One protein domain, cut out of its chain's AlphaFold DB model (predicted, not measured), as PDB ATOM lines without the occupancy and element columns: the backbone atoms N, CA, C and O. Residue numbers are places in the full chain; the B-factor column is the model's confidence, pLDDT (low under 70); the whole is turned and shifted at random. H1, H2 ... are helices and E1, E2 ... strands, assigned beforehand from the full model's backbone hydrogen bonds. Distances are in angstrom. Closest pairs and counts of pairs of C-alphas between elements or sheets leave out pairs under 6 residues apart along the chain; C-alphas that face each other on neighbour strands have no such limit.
ATOM      1  N   PHE A  36     -27.559  23.836 -98.714       94.19
ATOM      2  CA  PHE A  36     -27.694  25.194 -99.234       94.19
ATOM      3  C   PHE A  36     -28.381  25.148-100.596       94.19
ATOM      4  O   PHE A  36     -27.820  24.638-101.564       94.19
ATOM      5  N   LYS A  37     -29.579  25.724-100.689       95.12
ATOM      6  CA  LYS A  37     -30.284  25.872-101.965       95.12
ATOM      7  C   LYS A  37     -30.139  27.293-102.466       95.12
ATOM      8  O   LYS A  37     -30.393  28.240-101.731       95.12
ATOM      9  N   TYR A  38     -29.753  27.430-103.727       97.00
ATOM     10  CA  TYR A  38     -29.620  28.724-104.376       97.00
ATOM     11  C   TYR A  38     -30.837  29.041-105.245       97.00
ATOM     12  O   TYR A  38     -31.299  28.198-106.017       97.00
ATOM     13  N   ARG A  39     -31.299  30.293-105.189       96.75
ATOM     14  CA  ARG A  39     -32.238  30.862-106.160       96.75
ATOM     15  C   ARG A  39     -31.821  32.279-106.530       96.75
ATOM     16  O   ARG A  39     -31.444  33.068-105.673       96.75
ATOM     17  N   ARG A  40     -31.968  32.651-107.802       96.44
ATOM     18  CA  ARG A  40     -31.854  34.049-108.237       96.44
ATOM     19  C   ARG A  40     -33.225  34.726-108.163       96.44
ATOM     20  O   ARG A  40     -34.190  34.215-108.730       96.44
ATOM     21  N   THR A  41     -33.302  35.884-107.514       95.94
ATOM     22  CA  THR A  41     -34.545  36.654-107.351       95.94
ATOM     23  C   THR A  41     -34.379  38.058-107.931       95.94
ATOM     24  O   THR A  41     -33.318  38.672-107.823       95.94
ATOM     25  N   ARG A  42     -35.431  38.574-108.577       95.44
ATOM     26  CA  ARG A  42     -35.491  39.960-109.058       95.44
ATOM     27  C   ARG A  42     -36.183  40.808-107.998       95.44
ATOM     28  O   ARG A  42     -37.342  40.535-107.696       95.44
ATOM     29  N   CYS A  43     -35.513  41.836-107.491       93.81
ATOM     30  CA  CYS A  43     -36.096  42.748-106.508       93.81
ATOM     31  C   CYS A  43     -35.982  44.189-106.998       93.81
ATOM     32  O   CYS A  43     -34.964  44.579-107.568       93.81
ATOM     33  N   MET A  44     -37.031  44.980-106.784       94.12
ATOM     34  CA  MET A  44     -36.971  46.426-106.970       94.12
ATOM     35  C   MET A  44     -36.274  47.032-105.753       94.12
ATOM     36  O   MET A  44     -36.758  46.872-104.637       94.12
ATOM     37  N   GLU A  45     -35.151  47.708-105.967       93.62
ATOM     38  CA  GLU A  45     -34.393  48.317-104.880       93.62
ATOM     39  C   GLU A  45     -34.940  49.718-104.582       93.62
ATOM     40  O   GLU A  45     -35.019  50.587-105.457       93.62
ATOM     41  N   GLU A  46     -35.350  49.935-103.334       88.88
ATOM     42  CA  GLU A  46     -35.886  51.224-102.885       88.88
ATOM     43  C   GLU A  46     -34.782  52.168-102.407       88.88
ATOM     44  O   GLU A  46     -34.944  53.395-102.438       88.88
ATOM     45  N   SER A  47     -33.659  51.590-101.982       87.25
ATOM     46  CA  SER A  47     -32.529  52.293-101.394       87.25
ATOM     47  C   SER A  47     -31.370  52.450-102.387       87.25
ATOM     48  O   SER A  47     -31.528  52.318-103.604       87.25
ATOM     49  N   THR A  48     -30.193  52.817-101.883       90.44
ATOM     50  CA  THR A  48     -28.982  52.862-102.701       90.44
ATOM     51  C   THR A  48     -28.610  51.450-103.131       90.44
ATOM     52  O   THR A  48     -28.378  50.586-102.292       90.44
ATOM     53  N   VAL A  49     -28.510  51.237-104.444       93.62
ATOM     54  CA  VAL A  49     -28.079  49.955-105.007       93.62
ATOM     55  C   VAL A  49     -26.681  49.608-104.487       93.62
ATOM     56  O   VAL A  49     -25.768  50.431-104.636       93.62
ATOM     57  N   PRO A  50     -26.487  48.413-103.903       94.31
ATOM     58  CA  PRO A  50     -25.166  47.942-103.513       94.31
ATOM     59  C   PRO A  50     -24.204  47.933-104.706       94.31
ATOM     60  O   PRO A  50     -24.579  47.585-105.824       94.31
ATOM     61  N   ALA A  51     -22.943  48.305-104.483       95.00
ATOM     62  CA  ALA A  51     -21.966  48.449-105.567       95.00
ATOM     63  C   ALA A  51     -21.641  47.126-106.290       95.00
ATOM     64  O   ALA A  51     -21.188  47.143-107.431       95.00
ATOM     65  N   ASP A  52     -21.865  45.990-105.632       95.62
ATOM     66  CA  ASP A  52     -21.662  44.642-106.161       95.62
ATOM     67  C   ASP A  52     -22.935  44.029-106.773       95.62
ATOM     68  O   ASP A  52     -22.909  42.887-107.239       95.62
ATOM     69  N   SER A  53     -24.046  44.773-106.794       95.31
ATOM     70  CA  SER A  53     -25.293  44.334-107.412       95.31
ATOM     71  C   SER A  53     -25.291  44.478-108.926       95.31
ATOM     72  O   SER A  53     -24.792  45.442-109.506       95.31
ATOM     73  N   LYS A  54     -25.978  43.540-109.579       95.69
ATOM     74  CA  LYS A  54     -26.260  43.596-111.013       95.69
ATOM     75  C   LYS A  54     -27.647  44.180-111.256       95.69
ATOM     76  O   LYS A  54     -28.655  43.549-110.924       95.69
ATOM     77  N   ILE A  55     -27.698  45.360-111.870       96.06
ATOM     78  CA  ILE A  55     -28.948  45.974-112.332       96.06
ATOM     79  C   ILE A  55     -29.426  45.225-113.579       96.06
ATOM     80  O   ILE A  55     -28.685  45.081-114.549       96.06
ATOM     81  N   LEU A  56     -30.656  44.716-113.530       96.00
ATOM     82  CA  LEU A  56     -31.281  43.958-114.612       96.00
ATOM     83  C   LEU A  56     -32.170  44.832-115.493       96.00
ATOM     84  O   LEU A  56     -32.255  44.592-116.692       96.00
ATOM     85  N   ASP A  57     -32.884  45.777-114.884       95.06
ATOM     86  CA  ASP A  57     -33.841  46.661-115.550       95.06
ATOM     87  C   ASP A  57     -34.161  47.867-114.649       95.06
ATOM     88  O   ASP A  57     -33.678  47.950-113.517       95.06
ATOM     89  N   TYR A  58     -35.016  48.771-115.117       94.75
ATOM     90  CA  TYR A  58     -35.628  49.830-114.326       94.75
ATOM     91  C   TYR A  58     -37.150  49.758-114.446       94.75
ATOM     92  O   TYR A  58     -37.702  49.710-115.541       94.75
ATOM     93  N   THR A  59     -37.841  49.803-113.312       94.94
ATOM     94  CA  THR A  59     -39.309  49.832-113.250       94.94
ATOM     95  C   THR A  59     -39.789  51.091-112.541       94.94
ATOM     96  O   THR A  59     -39.004  51.772-111.897       94.94
ATOM     97  N   TYR A  60     -41.066  51.441-112.644       94.56
ATOM     98  CA  TYR A  60     -41.624  52.551-111.870       94.56
ATOM     99  C   TYR A  60     -41.940  52.110-110.439       94.56
ATOM    100  O   TYR A  60     -42.389  50.985-110.236       94.56
ATOM    101  N   GLN A  61     -41.760  53.001-109.457       93.56
ATOM    102  CA  GLN A  61     -42.127  52.733-108.058       93.56
ATOM    103  C   GLN A  61     -43.596  52.298-107.924       93.56
ATOM    104  O   GLN A  61     -43.918  51.405-107.144       93.56
ATOM    105  N   TYR A  62     -44.481  52.902-108.719       94.56
ATOM    106  CA  TYR A  62     -45.881  52.508-108.835       94.56
ATOM    107  C   TYR A  62     -46.202  52.132-110.284       94.56
ATOM    108  O   TYR A  62     -46.210  52.987-111.178       94.56
ATOM    109  N   VAL A  63     -46.485  50.852-110.522       94.00
ATOM    110  CA  VAL A  63     -46.805  50.318-111.853       94.00
ATOM    111  C   VAL A  63     -48.310  50.161-112.055       94.00
ATOM    112  O   VAL A  63     -49.050  49.782-111.147       94.00
ATOM    113  N   ASN A  64     -48.783  50.439-113.268       95.25
ATOM    114  CA  ASN A  64     -50.146  50.118-113.685       95.25
ATOM    115  C   ASN A  64     -50.255  48.647-114.145       95.25
ATOM    116  O   ASN A  64     -49.258  47.933-114.229       95.25
ATOM    117  N   LYS A  65     -51.467  48.189-114.498       93.00
ATOM    118  CA  LYS A  65     -51.706  46.802-114.960       93.00
ATOM    119  C   LYS A  65     -50.880  46.388-116.189       93.00
ATOM    120  O   LYS A  65     -50.678  45.200-116.397       93.00
ATOM    121  N   ASN A  66     -50.409  47.349-116.982       91.12
ATOM    122  CA  ASN A  66     -49.620  47.120-118.191       91.12
ATOM    123  C   ASN A  66     -48.105  47.273-117.942       91.12
ATOM    124  O   ASN A  66     -47.337  47.271-118.897       91.12
ATOM    125  N   GLY A  67     -47.668  47.468-116.689       85.81
ATOM    126  CA  GLY A  67     -46.256  47.636-116.317       85.81
ATOM    127  C   GLY A  67     -45.678  49.042-116.540       85.81
ATOM    128  O   GLY A  67     -44.522  49.287-116.216       85.81
ATOM    129  N   GLY A  68     -46.467  49.983-117.066       92.81
ATOM    130  CA  GLY A  68     -46.061  51.385-117.210       92.81
ATOM    131  C   GLY A  68     -46.257  52.198-115.921       92.81
ATOM    132  O   GLY A  68     -46.791  51.677-114.938       92.81
ATOM    133  N   PRO A  69     -45.911  53.498-115.922       95.50
ATOM    134  CA  PRO A  69     -46.104  54.353-114.756       95.50
ATOM    135  C   PRO A  69     -47.593  54.502-114.434       95.50
ATOM    136  O   PRO A  69     -48.410  54.817-115.310       95.50
ATOM    137  N   ASP A  70     -47.964  54.299-113.171       95.38
ATOM    138  CA  ASP A  70     -49.280  54.689-112.675       95.38
ATOM    139  C   ASP A  70     -49.343  56.219-112.545       95.38
ATOM    140  O   ASP A  70     -48.664  56.823-111.714       95.38
ATOM    141  N   LYS A  71     -50.161  56.843-113.402       93.19
ATOM    142  CA  LYS A  71     -50.297  58.302-113.522       93.19
ATOM    143  C   LYS A  71     -51.100  58.945-112.387       93.19
ATOM    144  O   LYS A  71     -51.196  60.167-112.348       93.19
ATOM    145  N   ARG A  72     -51.690  58.157-111.478       95.38
ATOM    146  CA  ARG A  72     -52.352  58.690-110.273       95.38
ATOM    147  C   ARG A  72     -51.344  59.252-109.269       95.38
ATOM    148  O   ARG A  72     -51.709  60.088-108.448       95.38
ATOM    149  N   TYR A  73     -50.089  58.813-109.350       94.00
ATOM    150  CA  TYR A  73     -48.998  59.298-108.516       94.00
ATOM    151  C   TYR A  73     -48.239  60.407-109.247       94.00
ATOM    152  O   TYR A  73     -47.633  60.170-110.290       94.00
ATOM    153  N   VAL A  74     -48.260  61.619-108.681       93.38
ATOM    154  CA  VAL A  74     -47.567  62.796-109.241       93.38
ATOM    155  C   VAL A  74     -46.047  62.603-109.233       93.38
ATOM    156  O   VAL A  74     -45.371  62.991-110.182       93.38
ATOM    157  N   TYR A  75     -45.515  61.969-108.184       94.44
ATOM    158  CA  TYR A  75     -44.109  61.591-108.080       94.44
ATOM    159  C   TYR A  75     -43.973  60.068-108.145       94.44
ATOM    160  O   TYR A  75     -44.338  59.362-107.208       94.44
ATOM    161  N   ASN A  76     -43.471  59.570-109.274       94.94
ATOM    162  CA  ASN A  76     -43.303  58.145-109.538       94.94
ATOM    163  C   ASN A  76     -41.946  57.899-110.221       94.94
ATOM    164  O   ASN A  76     -41.887  57.785-111.449       94.94
ATOM    165  N   PRO A  77     -40.837  57.914-109.460       93.06
ATOM    166  CA  PRO A  77     -39.508  57.730-110.021       93.06
ATOM    167  C   PRO A  77     -39.316  56.295-110.521       93.06
ATOM    168  O   PRO A  77     -39.939  55.349-110.028       93.06
ATOM    169  N   GLN A  78     -38.405  56.134-111.478       94.12
ATOM    170  CA  GLN A  78     -37.903  54.814-111.828       94.12
ATOM    171  C   GLN A  78     -36.972  54.298-110.726       94.12
ATOM    172  O   GLN A  78     -36.174  55.042-110.157       94.12
ATOM    173  N   ARG A  79     -37.091  53.009-110.434       94.94
ATOM    174  CA  ARG A  79     -36.329  52.252-109.453       94.94
ATOM    175  C   ARG A  79     -35.592  51.119-110.163       94.94
ATOM    176  O   ARG A  79     -36.181  50.462-111.028       94.94
ATOM    177  N   PRO A  80     -34.319  50.886-109.827       96.31
ATOM    178  CA  PRO A  80     -33.569  49.780-110.394       96.31
ATOM    179  C   PRO A  80     -34.149  48.450-109.906       96.31
ATOM    180  O   PRO A  80     -34.438  48.264-108.725       96.31
ATOM    181  N   VAL A  81     -34.304  47.511-110.833       96.06
ATOM    182  CA  VAL A  81     -34.582  46.107-110.539       96.06
ATOM    183  C   VAL A  81     -33.251  45.378-110.560       96.06
ATOM    184  O   VAL A  81     -32.592  45.318-111.599       96.06
ATOM    185  N   ILE A  82     -32.853  44.821-109.423       96.75
ATOM    186  CA  ILE A  82     -31.559  44.167-109.251       96.75
ATOM    187  C   ILE A  82     -31.707  42.660-109.055       96.75
ATOM    188  O   ILE A  82     -32.761  42.151-108.661       96.75
ATOM    189  N   SER A  83     -30.639  41.943-109.393       96.75
ATOM    190  CA  SER A  83     -30.536  40.499-109.218       96.75
ATOM    191  C   SER A  83     -29.962  40.171-107.845       96.75
ATOM    192  O   SER A  83     -28.748  40.247-107.666       96.75
ATOM    193  N   TYR A  84     -30.803  39.723-106.921       97.12
ATOM    194  CA  TYR A  84     -30.351  39.149-105.657       97.12
ATOM    195  C   TYR A  84     -30.098  37.647-105.798       97.12
ATOM    196  O   TYR A  84     -30.821  36.939-106.506       97.12
ATOM    197  N   GLY A  85     -29.069  37.161-105.108       97.44
ATOM    198  CA  GLY A  85     -28.884  35.739-104.848       97.44
ATOM    199  C   GLY A  85     -29.525  35.381-103.521       97.44
ATOM    200  O   GLY A  85     -29.237  36.023-102.519       97.44
ATOM    201  N   GLU A  86     -30.382  34.374-103.504       97.31
ATOM    202  CA  GLU A  86     -30.991  33.848-102.291       97.31
ATOM    203  C   GLU A  86     -30.384  32.491-101.943       97.31
ATOM    204  O   GLU A  86     -30.263  31.625-102.811       97.31
ATOM    205  N   ILE A  87     -30.008  32.321-100.677       96.25
ATOM    206  CA  ILE A  87     -29.626  31.036-100.096       96.25
ATOM    207  C   ILE A  87     -30.698  30.626 -99.097       96.25
ATOM    208  O   ILE A  87     -30.890  31.311 -98.091       96.25
ATOM    209  N   GLU A  88     -31.330  29.484 -99.334       96.12
ATOM    210  CA  GLU A  88     -32.185  28.808 -98.362       96.12
ATOM    211  C   GLU A  88     -31.377  27.734 -97.620       96.12
ATOM    212  O   GLU A  88     -30.628  26.960 -98.224       96.12
ATOM    213  N   ILE A  89     -31.529  27.698 -96.297       94.88
ATOM    214  CA  ILE A  89     -30.892  26.744 -95.390       94.88
ATOM    215  C   ILE A  89     -31.989  25.908 -94.732       94.88
ATOM    216  O   ILE A  89     -32.530  26.286 -93.689       94.88
ATOM    217  N   ASP A  90     -32.294  24.748 -95.322       91.62
ATOM    218  CA  ASP A  90     -33.407  23.879 -94.903       91.62
ATOM    219  C   ASP A  90     -33.346  23.536 -93.406       91.62
ATOM    220  O   ASP A  90     -34.346  23.599 -92.694       91.62
ATOM    221  N   LYS A  91     -32.144  23.210 -92.910       92.62
ATOM    222  CA  LYS A  91     -31.912  22.774 -91.524       92.62
ATOM    223  C   LYS A  91     -32.378  23.802 -90.489       92.62
ATOM    224  O   LYS A  91     -32.780  23.414 -89.394       92.62
ATOM    225  N   PHE A  92     -32.286  25.088 -90.823       93.31
ATOM    226  CA  PHE A  92     -32.635  26.189 -89.926       93.31
ATOM    227  C   PHE A  92     -33.927  26.898 -90.336       93.31
ATOM    228  O   PHE A  92     -34.361  27.788 -89.614       93.31
ATOM    229  N   ASN A  93     -34.546  26.498 -91.453       92.94
ATOM    230  CA  ASN A  93     -35.696  27.179 -92.045       92.94
ATOM    231  C   ASN A  93     -35.435  28.687 -92.250       92.94
ATOM    232  O   ASN A  93     -36.246  29.534 -91.876       92.94
ATOM    233  N   LEU A  94     -34.260  29.013 -92.798       94.75
ATOM    234  CA  LEU A  94     -33.808  30.386 -93.029       94.75
ATOM    235  C   LEU A  94     -33.560  30.639 -94.510       94.75
ATOM    236  O   LEU A  94     -33.066  29.761 -95.214       94.75
ATOM    237  N   ALA A  95     -33.830  31.865 -94.948       95.31
ATOM    238  CA  ALA A  95     -33.493  32.351 -96.278       95.31
ATOM    239  C   ALA A  95     -32.756  33.691 -96.169       95.31
ATOM    240  O   ALA A  95     -33.179  34.585 -95.436       95.31
ATOM    241  N   TYR A  96     -31.653  33.824 -96.902       95.50
ATOM    242  CA  TYR A  96     -30.822  35.025 -96.929       95.50
ATOM    243  C   TYR A  96     -30.669  35.536 -98.350       95.50
ATOM    244  O   TYR A  96     -30.362  34.756 -99.246       95.50
ATOM    245  N   GLN A  97     -30.817  36.846 -98.540       95.19
ATOM    246  CA  GLN A  97     -30.594  37.506 -99.823       95.19
ATOM    247  C   GLN A  97     -29.282  38.286 -99.810       95.19
ATOM    248  O   GLN A  97     -28.964  38.987 -98.849       95.19
ATOM    249  N   PHE A  98     -28.532  38.172-100.900       95.62
ATOM    250  CA  PHE A  98     -27.237  38.804-101.103       95.62
ATOM    251  C   PHE A  98     -27.252  39.600-102.404       95.62
ATOM    252  O   PHE A  98     -27.750  39.129-103.431       95.62
ATOM    253  N   SER A  99     -26.690  40.803-102.353       96.06
ATOM    254  CA  SER A  99     -26.638  41.768-103.455       96.06
ATOM    255  C   SER A  99     -25.963  41.227-104.713       96.06
ATOM    256  O   SER A  99     -26.363  41.588-105.821       96.06
ATOM    257  N   ASN A 100     -24.971  40.350-104.548       96.94
ATOM    258  CA  ASN A 100     -24.236  39.714-105.632       96.94
ATOM    259  C   ASN A 100     -24.716  38.272-105.860       96.94
ATOM    260  O   ASN A 100     -24.234  37.325-105.233       96.94
ATOM    261  N   ALA A 101     -25.663  38.105-106.785       97.25
ATOM    262  CA  ALA A 101     -26.212  36.795-107.130       97.25
ATOM    263  C   ALA A 101     -25.160  35.811-107.668       97.25
ATOM    264  O   ALA A 101     -25.194  34.629-107.335       97.25
ATOM    265  N   ASP A 102     -24.210  36.298-108.465       96.88
ATOM    266  CA  ASP A 102     -23.207  35.459-109.126       96.88
ATOM    267  C   ASP A 102     -22.201  34.899-108.102       96.88
ATOM    268  O   ASP A 102     -21.812  33.733-108.168       96.88
ATOM    269  N   ALA A 103     -21.822  35.696-107.096       96.75
ATOM    270  CA  ALA A 103     -20.974  35.239-105.996       96.75
ATOM    271  C   ALA A 103     -21.644  34.128-105.172       96.75
ATOM    272  O   ALA A 103     -20.990  33.149-104.811       96.75
ATOM    273  N   VAL A 104     -22.948  34.257-104.909       96.56
ATOM    274  CA  VAL A 104     -23.719  33.229-104.200       96.56
ATOM    275  C   VAL A 104     -23.826  31.944-105.018       96.56
ATOM    276  O   VAL A 104     -23.607  30.858-104.484       96.56
ATOM    277  N   GLU A 105     -24.138  32.059-106.309       97.12
ATOM    278  CA  GLU A 105     -24.216  30.918-107.224       97.12
ATOM    279  C   GLU A 105     -22.899  30.136-107.250       97.12
ATOM    280  O   GLU A 105     -22.889  28.913-107.088       97.12
ATOM    281  N   ASN A 106     -21.778  30.850-107.371       96.88
ATOM    282  CA  ASN A 106     -20.444  30.259-107.331       96.88
ATOM    283  C   ASN A 106     -20.157  29.577-105.990       96.88
ATOM    284  O   ASN A 106     -19.605  28.477-105.974       96.88
ATOM    285  N   PHE A 107     -20.547  30.196-104.871       94.56
ATOM    286  CA  PHE A 107     -20.383  29.611-103.542       94.56
ATOM    287  C   PHE A 107     -21.139  28.284-103.405       94.56
ATOM    288  O   PHE A 107     -20.532  27.278-103.043       94.56
ATOM    289  N   VAL A 108     -22.436  28.257-103.730       94.62
ATOM    290  CA  VAL A 108     -23.262  27.042-103.610       94.62
ATOM    291  C   VAL A 108     -22.789  25.959-104.582       94.62
ATOM    292  O   VAL A 108     -22.721  24.787-104.219       94.62
ATOM    293  N   THR A 109     -22.375  26.343-105.791       95.38
ATOM    294  CA  THR A 109     -21.803  25.408-106.769       95.38
ATOM    295  C   THR A 109     -20.515  24.770-106.245       95.38
ATOM    296  O   THR A 109     -20.383  23.548-106.258       95.38
ATOM    297  N   ALA A 110     -19.574  25.575-105.739       93.94
ATOM    298  CA  ALA A 110     -18.324  25.076-105.171       93.94
ATOM    299  C   ALA A 110     -18.558  24.198-103.931       93.94
ATOM    300  O   ALA A 110     -17.876  23.188-103.754       93.94
TER     301      ALA A 110
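AT A GLANCE: This is residues 36 to 110 of the 144 residues of an uncharacterized protein of termite gut metagenome (UniProt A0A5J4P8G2). A narrow, strongly twisted sheet is built along one long strand, E3, with E1 on one side of it and E2 and E4 beside its two ends on the other side; helix H1 packs along E3 towards one end, and a long loop, residues 61 to 77, makes the other end. The printed part has 75 residues, with named elements in the order E1, E2, E3, E4, H1; the class is mixed and the branched sheet antiparallel. The whole is loose, with a radius of gyration of the C-alphas of 15.1 A, and elongated, spanning 46 by 25 by 19 A.

IN THESE COORDINATES: E1, residues 36 to 44, begins at C-alpha 36 (-27.694, 25.194, -99.234) and is 24.4 A long. E2 is residues 54 to 60, 17.8 A. E3, residues 78 to 89, measures 33.3 A. E4 is residues 94 to 98, 13.4 A. H1, residues 101 to 110, is 14.3 A long and ends at C-alpha 110 (-18.324, 25.076, -105.171).

HOW THE PARTS SIT: E1 and E3 are antiparallel at 166 degrees, with N 39 and O 86 2.9 A apart, within hydrogen-bond range. E2, E3 and E4 form a meander, each strand the antiparallel neighbour of the one before. In the hairpin E2 and E3, N 79 and O 59 are 2.7 A apart; in the hairpin E3 and E4, N 87 and O 96 are 2.8 A apart. E2 and E4 are apart. H1 is on the sheet at a height of 8.2 A and lies over E3, along the strands, at 8 degrees on the local plane; the closest C-alphas of E3 and H1 are those of Gly 85 and Ala 101, 3.7 A. In H1 every O i to N i+4 pair is within hydrogen-bond range.

THE WHOLE: The C-alphas farthest apart, of Arg 72 and Ala 110, are 48.1 A apart. The printed part has no cut; the link from E2 to E3 is long, 17 residues. No printed residue is under 70 in pLDDT.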